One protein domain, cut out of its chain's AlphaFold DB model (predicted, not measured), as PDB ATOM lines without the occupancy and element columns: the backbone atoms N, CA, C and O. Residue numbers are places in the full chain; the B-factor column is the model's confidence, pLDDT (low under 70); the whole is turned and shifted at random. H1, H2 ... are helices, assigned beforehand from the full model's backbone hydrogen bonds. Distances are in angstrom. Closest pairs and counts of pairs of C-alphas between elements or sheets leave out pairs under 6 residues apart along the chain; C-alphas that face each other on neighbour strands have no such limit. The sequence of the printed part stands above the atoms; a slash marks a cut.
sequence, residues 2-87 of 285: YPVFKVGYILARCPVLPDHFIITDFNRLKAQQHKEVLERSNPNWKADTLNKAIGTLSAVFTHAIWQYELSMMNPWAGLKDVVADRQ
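This is residues 2 to 87 of the 285 residues of the protein "Phage integrase family protein" of Planktotalea frisia (UniProt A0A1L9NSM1). The long helix H3 and the shorter H2 make a narrow V that closes toward their link; after H3 the chain folds back, and residues 68 to 87 form a long tail with no named element. Residues 2 to 27, with the tiny H1, loop loosely over one side. The 86 printed residues hold three named helices in the order H1, H2, H3 and no named strand: all helix, though 39 residues are in named elements. The whole is compact, with a radius of gyration of the C-alphas of 13.8 A, and elongated, 47 by 25 by 21 A.

H3, residues 47 to 67, and H2, residues 28 to 41, form a helical hairpin, opposite ways at a shallow tilt of 30 degrees. They only just touch, with 3 pairs of C-alphas within 8 A, through residues 50 to 54 and 35 to 39 alone; the closest C-alphas, of Ile 54 and Lys 35, are 7.1 A apart. H1, residues 8 to 11, is apart from H2, and only just from H3, at 8.3 A. Every O i to N i+4 pair is within hydrogen-bond range in H2 and 16 of 17 in H3; H1 is too short for one.

H3 is 29.6 A long, from C-alpha 47 at (233.041, 280.141, 262.318) to C-alpha 67 at (222.050, 295.544, 239.505). H2 is 19.9 A long and H1 5.7 A.

The C-alphas of Tyr 2 and Gln 87, the two farthest apart, are 48.0 A apart. The printed part has no cut. The link from H1 to H2 is long, that from H2 to H3 tight. Residues 2 to 21 and 84 to 87 have pLDDT under 70.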
ATOM      1  N   TYR A   2     229.472 308.983 236.610       24.55
ATOM      2  CA  TYR A   2     228.655 307.950 237.259       24.55
ATOM      3  C   TYR A   2     228.285 308.387 238.687       24.55
ATOM      4  O   TYR A   2     229.135 308.971 239.362       24.55
ATOM      5  N   PRO A   3     227.054 308.130 239.161       29.47
ATOM      6  CA  PRO A   3     226.651 308.509 240.506       29.47
ATOM      7  C   PRO A   3     227.398 307.647 241.532       29.47
ATOM      8  O   PRO A   3     227.240 306.430 241.596       29.47
ATOM      9  N   VAL A   4     228.229 308.310 242.333       32.16
ATOM     10  CA  VAL A   4     228.941 307.754 243.487       32.16
ATOM     11  C   VAL A   4     227.907 307.415 244.563       32.16
ATOM     12  O   VAL A   4     227.544 308.254 245.387       32.16
ATOM     13  N   PHE A   5     227.376 306.193 244.544       36.75
ATOM     14  CA  PHE A   5     226.539 305.704 245.634       36.75
ATOM     15  C   PHE A   5     227.417 305.395 246.848       36.75
ATOM     16  O   PHE A   5     228.197 304.444 246.859       36.75
ATOM     17  N   LYS A   6     227.261 306.212 247.896       35.50
ATOM     18  CA  LYS A   6     227.775 305.962 249.245       35.50
ATOM     19  C   LYS A   6     227.244 304.620 249.759       35.50
ATOM     20  O   LYS A   6     226.160 304.550 250.333       35.50
ATOM     21  N   VAL A   7     228.070 303.577 249.680       37.91
ATOM     22  CA  VAL A   7     227.982 302.344 250.493       37.91
ATOM     23  C   VAL A   7     228.397 302.666 251.947       37.91
ATOM     24  O   VAL A   7     229.171 301.961 252.585       37.91
ATOM     25  N   GLY A   8     227.930 303.797 252.484       34.06
ATOM     26  CA  GLY A   8     228.436 304.367 253.734       34.06
ATOM     27  C   GLY A   8     228.005 303.586 254.972       34.06
ATOM     28  O   GLY A   8     228.713 303.581 255.969       34.06
ATOM     29  N   TYR A   9     226.876 302.876 254.923       35.41
ATOM     30  CA  TYR A   9     226.287 302.315 256.143       35.41
ATOM     31  C   TYR A   9     226.786 300.911 256.517       35.41
ATOM     32  O   TYR A   9     226.765 300.553 257.691       35.41
ATOM     33  N   ILE A  10     227.270 300.122 255.551       37.97
ATOM     34  CA  ILE A  10     227.792 298.764 255.810       37.97
ATOM     35  C   ILE A  10     229.322 298.777 255.985       37.97
ATOM     36  O   ILE A  10     229.864 297.940 256.703       37.97
ATOM     37  N   LEU A  11     230.020 299.766 255.413       39.28
ATOM     38  CA  LEU A  11     231.477 299.909 255.520       39.28
ATOM     39  C   LEU A  11     231.941 300.696 256.761       39.28
ATOM     40  O   LEU A  11     233.098 300.566 257.148       39.28
ATOM     41  N   ALA A  12     231.053 301.433 257.445       36.34
ATOM     42  CA  ALA A  12     231.386 302.289 258.598       36.34
ATOM     43  C   ALA A  12     231.915 301.558 259.854       36.34
ATOM     44  O   ALA A  12     232.257 302.201 260.842       36.34
ATOM     45  N   ARG A  13     231.992 300.220 259.848       38.53
ATOM     46  CA  ARG A  13     232.620 299.426 260.923       38.53
ATOM     47  C   ARG A  13     233.897 298.699 260.501       38.53
ATOM     48  O   ARG A  13     234.439 297.939 261.297       38.53
ATOM     49  N   CYS A  14     234.392 298.928 259.286       38.22
ATOM     50  CA  CYS A  14     235.707 298.458 258.870       38.22
ATOM     51  C   CYS A  14     236.714 299.593 259.132       38.22
ATOM     52  O   CYS A  14     236.647 300.605 258.437       38.22
ATOM     53  N   PRO A  15     237.635 299.482 260.108       37.03
ATOM     54  CA  PRO A  15     238.493 300.590 260.550       37.03
ATOM     55  C   PRO A  15     239.599 300.981 259.542       37.03
ATOM     56  O   PRO A  15     240.638 301.500 259.935       37.03
ATOM     57  N   VAL A  16     239.408 300.716 258.241       45.62
ATOM     58  CA  VAL A  16     240.459 300.805 257.211       45.62
ATOM     59  C   VAL A  16     240.005 301.442 255.886       45.62
ATOM     60  O   VAL A  16     240.717 301.320 254.896       45.62
ATOM     61  N   LEU A  17     238.847 302.105 255.788       42.53
ATOM     62  CA  LEU A  17     238.377 302.609 254.483       42.53
ATOM     63  C   LEU A  17     238.122 304.131 254.485       42.53
ATOM     64  O   LEU A  17     237.116 304.568 255.039       42.53
ATOM     65  N   PRO A  18     239.006 304.938 253.855       42.62
ATOM     66  CA  PRO A  18     238.729 306.324 253.478       42.62
ATOM     67  C   PRO A  18     237.648 306.413 252.382       42.62
ATOM     68  O   PRO A  18     237.412 305.456 251.647       42.62
ATOM     69  N   ASP A  19     237.043 307.595 252.238       48.31
ATOM     70  CA  ASP A  19     235.809 307.907 251.489       48.31
ATOM     71  C   ASP A  19     235.754 307.583 249.967       48.31
ATOM     72  O   ASP A  19     234.790 307.969 249.309       48.31
ATOM     73  N   HIS A  20     236.749 306.928 249.357       52.28
ATOM     74  CA  HIS A  20     236.919 306.904 247.888       52.28
ATOM     75  C   HIS A  20     237.285 305.527 247.297       52.28
ATOM     76  O   HIS A  20     238.136 305.444 246.419       52.28
ATOM     77  N   PHE A  21     236.652 304.441 247.744       60.12
ATOM     78  CA  PHE A  21     236.738 303.163 247.023       60.12
ATOM     79  C   PHE A  21     235.485 302.934 246.181       60.12
ATOM     80  O   PHE A  21     234.372 302.899 246.710       60.12
ATOM     81  N   ILE A  22     235.671 302.747 244.875       73.81
ATOM     82  CA  ILE A  22     234.603 302.268 243.997       73.81
ATOM     83  C   ILE A  22     234.519 300.747 244.097       73.81
ATOM     84  O   ILE A  22     235.497 300.058 244.381       73.81
ATOM     85  N   ILE A  23     233.325 300.194 243.882       75.81
ATOM     86  CA  ILE A  23     233.072 298.756 244.042       75.81
ATOM     87  C   ILE A  23     234.011 297.878 243.191       75.81
ATOM     88  O   ILE A  23     234.377 296.780 243.605       75.81
ATOM     89  N   THR A  24     234.468 298.396 242.048       79.12
ATOM     90  CA  THR A  24     235.416 297.744 241.135       79.12
ATOM     91  C   THR A  24     236.845 297.671 241.673       79.12
ATOM     92  O   THR A  24     237.631 296.870 241.178       79.12
ATOM     93  N   ASP A  25     237.195 298.444 242.705       85.12
ATOM     94  CA  ASP A  25     238.526 298.399 243.325       85.12
ATOM     95  C   ASP A  25     238.717 297.173 244.219       85.12
ATOM     96  O   ASP A  25     239.828 296.901 244.690       85.12
ATOM     97  N   PHE A  26     237.635 296.457 244.523       88.44
ATOM     98  CA  PHE A  26     237.671 295.269 245.356       88.44
ATOM     99  C   PHE A  26     237.939 294.029 244.513       88.44
ATOM    100  O   PHE A  26     237.247 293.731 243.543       88.44
ATOM    101  N   ASN A  27     238.940 293.264 244.932       90.94
ATOM    102  CA  ASN A  27     239.336 292.012 244.309       90.94
ATOM    103  C   ASN A  27     239.476 290.915 245.370       90.94
ATOM    104  O   ASN A  27     239.326 291.156 246.573       90.94
ATOM    105  N   ARG A  28     239.753 289.686 244.918       93.88
ATOM    106  CA  ARG A  28     239.873 288.514 245.793       93.88
ATOM    107  C   ARG A  28     240.867 288.731 246.938       93.88
ATOM    108  O   ARG A  28     240.580 288.324 248.059       93.88
ATOM    109  N   LEU A  29     241.991 289.394 246.664       92.69
ATOM    110  CA  LEU A  29     243.042 289.642 247.648       92.69
ATOM    111  C   LEU A  29     242.553 290.560 248.775       92.69
ATOM    112  O   LEU A  29     242.709 290.227 249.945       92.69
ATOM    113  N   LYS A  30     241.881 291.671 248.444       91.50
ATOM    114  CA  LYS A  30     241.291 292.567 249.456       91.50
ATOM    115  C   LYS A  30     240.221 291.863 250.294       91.50
ATOM    116  O   LYS A  30     240.124 292.092 251.497       91.50
ATOM    117  N   ALA A  31     239.431 290.985 249.678       93.00
ATOM    118  CA  ALA A  31     238.421 290.211 250.391       93.00
ATOM    119  C   ALA A  31     239.043 289.174 251.354       93.00
ATOM    120  O   ALA A  31     238.535 288.990 252.462       93.00
ATOM    121  N   GLN A  32     240.164 288.546 250.973       93.62
ATOM    122  CA  GLN A  32     240.955 287.678 251.857       93.62
ATOM    123  C   GLN A  32     241.573 288.464 253.018       93.62
ATOM    124  O   GLN A  32     241.372 288.088 254.167       93.62
ATOM    125  N   GLN A  33     242.207 289.608 252.745       92.81
ATOM    126  CA  GLN A  33     242.752 290.492 253.784       92.81
ATOM    127  C   GLN A  33     241.676 290.940 254.778       92.81
ATOM    128  O   GLN A  33     241.901 290.960 255.984       92.81
ATOM    129  N   HIS A  34     240.478 291.262 254.286       92.44
ATOM    130  CA  HIS A  34     239.343 291.575 255.146       92.44
ATOM    131  C   HIS A  34     238.957 290.392 256.049       92.44
ATOM    132  O   HIS A  34     238.706 290.592 257.235       92.44
ATOM    133  N   LYS A  35     238.923 289.159 255.521       92.81
ATOM    134  CA  LYS A  35     238.685 287.956 256.334       92.81
ATOM    135  C   LYS A  35     239.766 287.785 257.410       92.81
ATOM    136  O   LYS A  35     239.414 287.639 258.575       92.81
ATOM    137  N   GLU A  36     241.042 287.901 257.049       93.12
ATOM    138  CA  GLU A  36     242.169 287.805 257.992       93.12
ATOM    139  C   GLU A  36     242.108 288.880 259.087       93.12
ATOM    140  O   GLU A  36     242.446 288.632 260.245       93.12
ATOM    141  N   VAL A  37     241.681 290.100 258.741       93.12
ATOM    142  CA  VAL A  37     241.453 291.173 259.718       93.12
ATOM    143  C   VAL A  37     240.307 290.801 260.653       93.12
ATOM    144  O   VAL A  37     240.461 290.936 261.862       93.12
ATOM    145  N   LEU A  38     239.183 290.292 260.136       90.62
ATOM    146  CA  LEU A  38     238.065 289.861 260.979       90.62
ATOM    147  C   LEU A  38     238.466 288.752 261.955       90.62
ATOM    148  O   LEU A  38     238.105 288.842 263.127       90.62
ATOM    149  N   GLU A  39     239.217 287.755 261.493       91.50
ATOM    150  CA  GLU A  39     239.735 286.656 262.318       91.50
ATOM    151  C   GLU A  39     240.673 287.175 263.411       91.50
ATOM    152  O   GLU A  39     240.504 286.860 264.588       91.50
ATOM    153  N   ARG A  40     241.623 288.041 263.043       92.00
ATOM    154  CA  ARG A  40     242.607 288.609 263.972       92.00
ATOM    155  C   ARG A  40     241.982 289.548 264.996       92.00
ATOM    156  O   ARG A  40     242.356 289.520 266.164       92.00
ATOM    157  N   SER A  41     241.050 290.394 264.566       92.00
ATOM    158  CA  SER A  41     240.346 291.334 265.441       92.00
ATOM    159  C   SER A  41     239.312 290.644 266.327       92.00
ATOM    160  O   SER A  41     238.931 291.201 267.352       92.00
ATOM    161  N   ASN A  42     238.856 289.444 265.956       91.25
ATOM    162  CA  ASN A  42     237.841 288.703 266.693       91.25
ATOM    163  C   ASN A  42     238.248 287.233 266.896       91.25
ATOM    164  O   ASN A  42     237.548 286.332 266.423       91.25
ATOM    165  N   PRO A  43     239.322 286.963 267.660       88.75
ATOM    166  CA  PRO A  43     239.884 285.615 267.794       88.75
ATOM    167  C   PRO A  43     238.907 284.601 268.415       88.75
ATOM    168  O   PRO A  43     239.049 283.399 268.227       88.75
ATOM    169  N   ASN A  44     237.886 285.085 269.130       88.81
ATOM    170  CA  ASN A  44     236.876 284.259 269.796       88.81
ATOM    171  C   ASN A  44     235.595 284.059 268.965       88.81
ATOM    172  O   ASN A  44     234.627 283.470 269.455       88.81
ATOM    173  N   TRP A  45     235.521 284.586 267.738       88.44
ATOM    174  CA  TRP A  45     234.354 284.358 266.891       88.44
ATOM    175  C   TRP A  45     234.269 282.895 266.469       88.44
ATOM    176  O   TRP A  45     235.201 282.315 265.922       88.44
ATOM    177  N   LYS A  46     233.090 282.304 266.671       86.25
ATOM    178  CA  LYS A  46     232.754 281.021 266.050       86.25
ATOM    179  C   LYS A  46     232.716 281.198 264.525       86.25
ATOM    180  O   LYS A  46     232.302 282.255 264.043       86.25
ATOM    181  N   ALA A  47     233.041 280.138 263.785       87.50
ATOM    182  CA  ALA A  47     233.041 280.141 262.318       87.50
ATOM    183  C   ALA A  47     231.718 280.653 261.713       87.50
ATOM    184  O   ALA A  47     231.735 281.424 260.763       87.50
ATOM    185  N   ASP A  48     230.562 280.339 262.309       84.94
ATOM    186  CA  ASP A  48     229.266 280.877 261.864       84.94
ATOM    187  C   ASP A  48     229.156 282.400 261.986       84.94
ATOM    188  O   ASP A  48     228.530 283.050 261.147       84.94
ATOM    189  N   THR A  49     229.736 282.985 263.033       88.06
ATOM    190  CA  THR A  49     229.749 284.440 263.225       88.06
ATOM    191  C   THR A  49     230.610 285.097 262.150       88.06
ATOM    192  O   THR A  49     230.159 286.045 261.506       88.06
ATOM    193  N   LEU A  50     231.793 284.538 261.884       90.62
ATOM    194  CA  LEU A  50     232.666 284.980 260.796       90.62
ATOM    195  C   LEU A  50     231.980 284.827 259.427       90.62
ATOM    196  O   LEU A  50     231.914 285.776 258.646       90.62
ATOM    197  N   ASN A  51     231.368 283.670 259.167       92.62
ATOM    198  CA  ASN A  51     230.639 283.370 257.936       92.62
ATOM    199  C   ASN A  51     229.438 284.286 257.704       92.62
ATOM    200  O   ASN A  51     229.124 284.591 256.551       92.62
ATOM    201  N   LYS A  52     228.763 284.737 258.768       88.00
ATOM    202  CA  LYS A  52     227.718 285.764 258.672       88.00
ATOM    203  C   LYS A  52     228.309 287.097 258.224       88.00
ATOM    204  O   LYS A  52     227.797 287.664 257.266       88.00
ATOM    205  N   ALA A  53     229.397 287.554 258.845       89.56
ATOM    206  CA  ALA A  53     230.058 288.803 258.466       89.56
ATOM    207  C   ALA A  53     230.545 288.783 257.002       89.56
ATOM    208  O   ALA A  53     230.226 289.685 256.227       89.56
ATOM    209  N   ILE A  54     231.228 287.708 256.591       93.00
ATOM    210  CA  ILE A  54     231.648 287.470 255.198       93.00
ATOM    211  C   ILE A  54     230.432 287.405 254.266       93.00
ATOM    212  O   ILE A  54     230.433 287.980 253.177       93.00
ATOM    213  N   GLY A  55     229.382 286.700 254.692       92.06
ATOM    214  CA  GLY A  55     228.155 286.508 253.930       92.06
ATOM    215  C   GLY A  55     227.419 287.807 253.628       92.06
ATOM    216  O   GLY A  55     226.913 287.950 252.518       92.06
ATOM    217  N   THR A  56     227.403 288.755 254.565       91.12
ATOM    218  CA  THR A  56     226.804 290.079 254.361       91.12
ATOM    219  C   THR A  56     227.477 290.815 253.208       91.12
ATOM    220  O   THR A  56     226.793 291.257 252.287       91.12
ATOM    221  N   LEU A  57     228.812 290.895 253.201       91.62
ATOM    222  CA  LEU A  57     229.540 291.546 252.106       91.62
ATOM    223  C   LEU A  57     229.374 290.790 250.790       91.62
ATOM    224  O   LEU A  57     229.108 291.409 249.764       91.62
ATOM    225  N   SER A  58     229.440 289.456 250.817       94.06
ATOM    226  CA  SER A  58     229.162 288.650 249.627       94.06
ATOM    227  C   SER A  58     227.782 288.972 249.044       94.06
ATOM    228  O   SER A  58     227.688 289.192 247.841       94.06
ATOM    229  N   ALA A  59     226.732 289.085 249.862       92.06
ATOM    230  CA  ALA A  59     225.393 289.428 249.385       92.06
ATOM    231  C   ALA A  59     225.326 290.835 248.763       92.06
ATOM    232  O   ALA A  59     224.756 290.991 247.684       92.06
ATOM    233  N   VAL A  60     225.954 291.834 249.397       91.06
ATOM    234  CA  VAL A  60     226.031 293.210 248.873       91.06
ATOM    235  C   VAL A  60     226.708 293.238 247.502       91.06
ATOM    236  O   VAL A  60     226.153 293.799 246.560       91.06
ATOM    237  N   PHE A  61     227.869 292.589 247.364       93.31
ATOM    238  CA  PHE A  61     228.595 292.534 246.094       93.31
ATOM    239  C   PHE A  61     227.828 291.765 245.020       93.31
ATOM    240  O   PHE A  61     227.776 292.221 243.885       93.31
ATOM    241  N   THR A  62     227.188 290.641 245.362       94.06
ATOM    242  CA  THR A  62     226.335 289.908 244.413       94.06
ATOM    243  C   THR A  62     225.219 290.800 243.877       94.06
ATOM    244  O   THR A  62     225.013 290.853 242.668       94.06
ATOM    245  N   HIS A  63     224.517 291.519 244.758       92.62
ATOM    246  CA  HIS A  63     223.429 292.395 244.339       92.62
ATOM    247  C   HIS A  63     223.930 293.557 243.477       92.62
ATOM    248  O   HIS A  63     223.352 293.822 242.431       92.62
ATOM    249  N   ALA A  64     225.024 294.213 243.868       90.19
ATOM    250  CA  ALA A  64     225.562 295.342 243.121       90.19
ATOM    251  C   ALA A  64     226.124 294.936 241.747       90.19
ATOM    252  O   ALA A  64     225.880 295.631 240.767       90.19
ATOM    253  N   ILE A  65     226.818 293.798 241.649       91.75
ATOM    254  CA  ILE A  65     227.302 293.269 240.363       91.75
ATOM    255  C   ILE A  65     226.134 293.020 239.409       91.75
ATOM    256  O   ILE A  65     226.207 293.412 238.251       91.75
ATOM    257  N   TRP A  66     225.053 292.414 239.904       93.62
ATOM    258  CA  TRP A  66     223.858 292.153 239.106       93.62
ATOM    259  C   TRP A  66     223.109 293.440 238.726       93.62
ATOM    260  O   TRP A  66     222.819 293.651 237.555       93.62
ATOM    261  N   GLN A  67     222.841 294.322 239.693       91.25
ATOM    262  CA  GLN A  67     222.050 295.544 239.505       91.25
ATOM    263  C   GLN A  67     222.709 296.549 238.550       91.25
ATOM    264  O   GLN A  67     222.008 297.284 237.859       91.25
ATOM    265  N   TYR A  68     224.042 296.614 238.552       90.19
ATOM    266  CA  TYR A  68     224.820 297.550 237.736       90.19
ATOM    267  C   TYR A  68     225.552 296.868 236.573       90.19
ATOM    268  O   TYR A  68     226.413 297.497 235.963       90.19
ATOM    269  N   GLU A  69     225.243 295.596 236.297       90.94
ATOM    270  CA  GLU A  69     225.820 294.814 235.194       90.94
ATOM    271  C   GLU A  69     227.359 294.860 235.159       90.94
ATOM    272  O   GLU A  69     227.994 294.991 234.112       90.94
ATOM    273  N   LEU A  70     227.987 294.787 236.335       90.81
ATOM    274  CA  LEU A  70     229.435 294.925 236.451       90.81
ATOM    275  C   LEU A  70     230.135 293.680 235.899       90.81
ATOM    276  O   LEU A  70     229.882 292.561 236.345       90.81
ATOM    277  N   SER A  71     231.108 293.879 235.012       92.12
ATOM    278  CA  SER A  71     231.973 292.814 234.481       92.12
ATOM    279  C   SER A  71     233.038 292.370 235.493       92.12
ATOM    280  O   SER A  71     234.237 292.437 235.227       92.12
ATOM    281  N   MET A  72     232.620 291.936 236.683       91.44
ATOM    282  CA  MET A  72     233.507 291.436 237.732       91.44
ATOM    283  C   MET A  72     232.897 290.244 238.468       91.44
ATOM    284  O   MET A  72     231.684 290.116 238.607       91.44
ATOM    285  N   MET A  73     233.756 289.374 239.000       92.50
ATOM    286  CA  MET A  73     233.325 288.330 239.928       92.50
ATOM    287  C   MET A  73     233.174 288.899 241.337       92.50
ATOM    288  O   MET A  73     233.941 289.769 241.744       92.50
ATOM    289  N   ASN A  74     232.243 288.348 242.120       94.75
ATOM    290  CA  ASN A  74     232.096 288.708 243.527       94.75
ATOM    291  C   ASN A  74     233.372 288.343 244.318       94.75
ATOM    292  O   ASN A  74     233.659 287.149 244.489       94.75
ATOM    293  N   PRO A  75     234.109 289.327 244.868       95.38
ATOM    294  CA  PRO A  75     235.364 289.064 245.569       95.38
ATOM    295  C   PRO A  75     235.209 288.245 246.857       95.38
ATOM    296  O   PRO A  75     236.153 287.573 247.267       95.38
ATOM    297  N   TRP A  76     234.026 288.267 247.481       95.44
ATOM    298  CA  TRP A  76     233.712 287.531 248.710       95.44
ATOM    299  C   TRP A  76     233.073 286.158 248.465       95.44
ATOM    300  O   TRP A  76     232.886 285.392 249.415       95.44
ATOM    301  N   ALA A  77     232.744 285.808 247.217       94.00
ATOM    302  CA  ALA A  77     232.135 284.515 246.910       94.00
ATOM    303  C   ALA A  77     233.069 283.362 247.308       94.00
ATOM    304  O   ALA A  77     234.232 283.352 246.917       94.00
ATOM    305  N   GLY A  78     232.579 282.400 248.091       91.62
ATOM    306  CA  GLY A  78     233.359 281.228 248.509       91.62
ATOM    307  C   GLY A  78     234.384 281.462 249.629       91.62
ATOM    308  O   GLY A  78     235.175 280.569 249.891       91.62
ATOM    309  N   LEU A  79     234.393 282.622 250.304       93.25
ATOM    310  CA  LEU A  79     235.304 282.859 251.445       93.25
ATOM    311  C   LEU A  79     234.817 282.287 252.784       93.25
ATOM    312  O   LEU A  79     235.572 282.303 253.759       93.25
ATOM    313  N   LYS A  80     233.562 281.832 252.849       91.94
ATOM    314  CA  LYS A  80     232.998 281.227 254.057       91.94
ATOM    315  C   LYS A  80     233.732 279.928 254.379       91.94
ATOM    316  O   LYS A  80     233.974 279.127 253.480       91.94
ATOM    317  N   ASP A  81     234.025 279.715 255.651       89.25
ATOM    318  CA  ASP A  81     234.562 278.451 256.131       89.25
ATOM    319  C   ASP A  81     233.536 277.338 255.966       89.25
ATOM    320  O   ASP A  81     232.330 277.548 256.148       89.25
ATOM    321  N   VAL A  82     234.029 276.139 255.663       82.19
ATOM    322  CA  VAL A  82     233.224 274.924 255.727       82.19
ATOM    323  C   VAL A  82     232.996 274.612 257.198       82.19
ATOM    324  O   VAL A  82     233.908 274.213 257.918       82.19
ATOM    325  N   VAL A  83     231.767 274.820 257.653       75.00
ATOM    326  CA  VAL A  83     231.350 274.465 259.007       75.00
ATOM    327  C   VAL A  83     230.612 273.140 258.906       75.00
ATOM    328  O   VAL A  83     229.653 273.028 258.143       75.00
ATOM    329  N   ALA A  84     231.074 272.129 259.643       69.69
ATOM    330  CA  ALA A  84     230.309 270.899 259.806       69.69
ATOM    331  C   ALA A  84     228.936 271.239 260.398       69.69
ATOM    332  O   ALA A  84     228.845 272.107 261.270       69.69
ATOM    333  N   ASP A  85     227.888 270.562 259.931       57.50
ATOM    334  CA  ASP A  85     226.520 270.793 260.389       57.50
ATOM    335  C   ASP A  85     226.457 270.522 261.903       57.50
ATOM    336  O   ASP A  85     226.523 269.377 262.358       57.50
ATOM    337  N   ARG A  86     226.445 271.583 262.716       55.19
ATOM    338  CA  ARG A  86     226.397 271.444 264.172       55.19
ATOM    339  C   ARG A  86     224.956 271.203 264.589       55.19
ATOM    340  O   ARG A  86     224.067 271.988 264.257       55.19
ATOM    341  N   GLN A  87     224.739 270.143 265.364       56.47
ATOM    342  CA  GLN A  87     223.497 269.989 266.110       56.47
ATOM    343  C   GLN A  87     223.315 271.192 267.043       56.47
ATOM    344  O   GLN A  87     224.274 271.668 267.650       56.47
TER     345      GLN A  87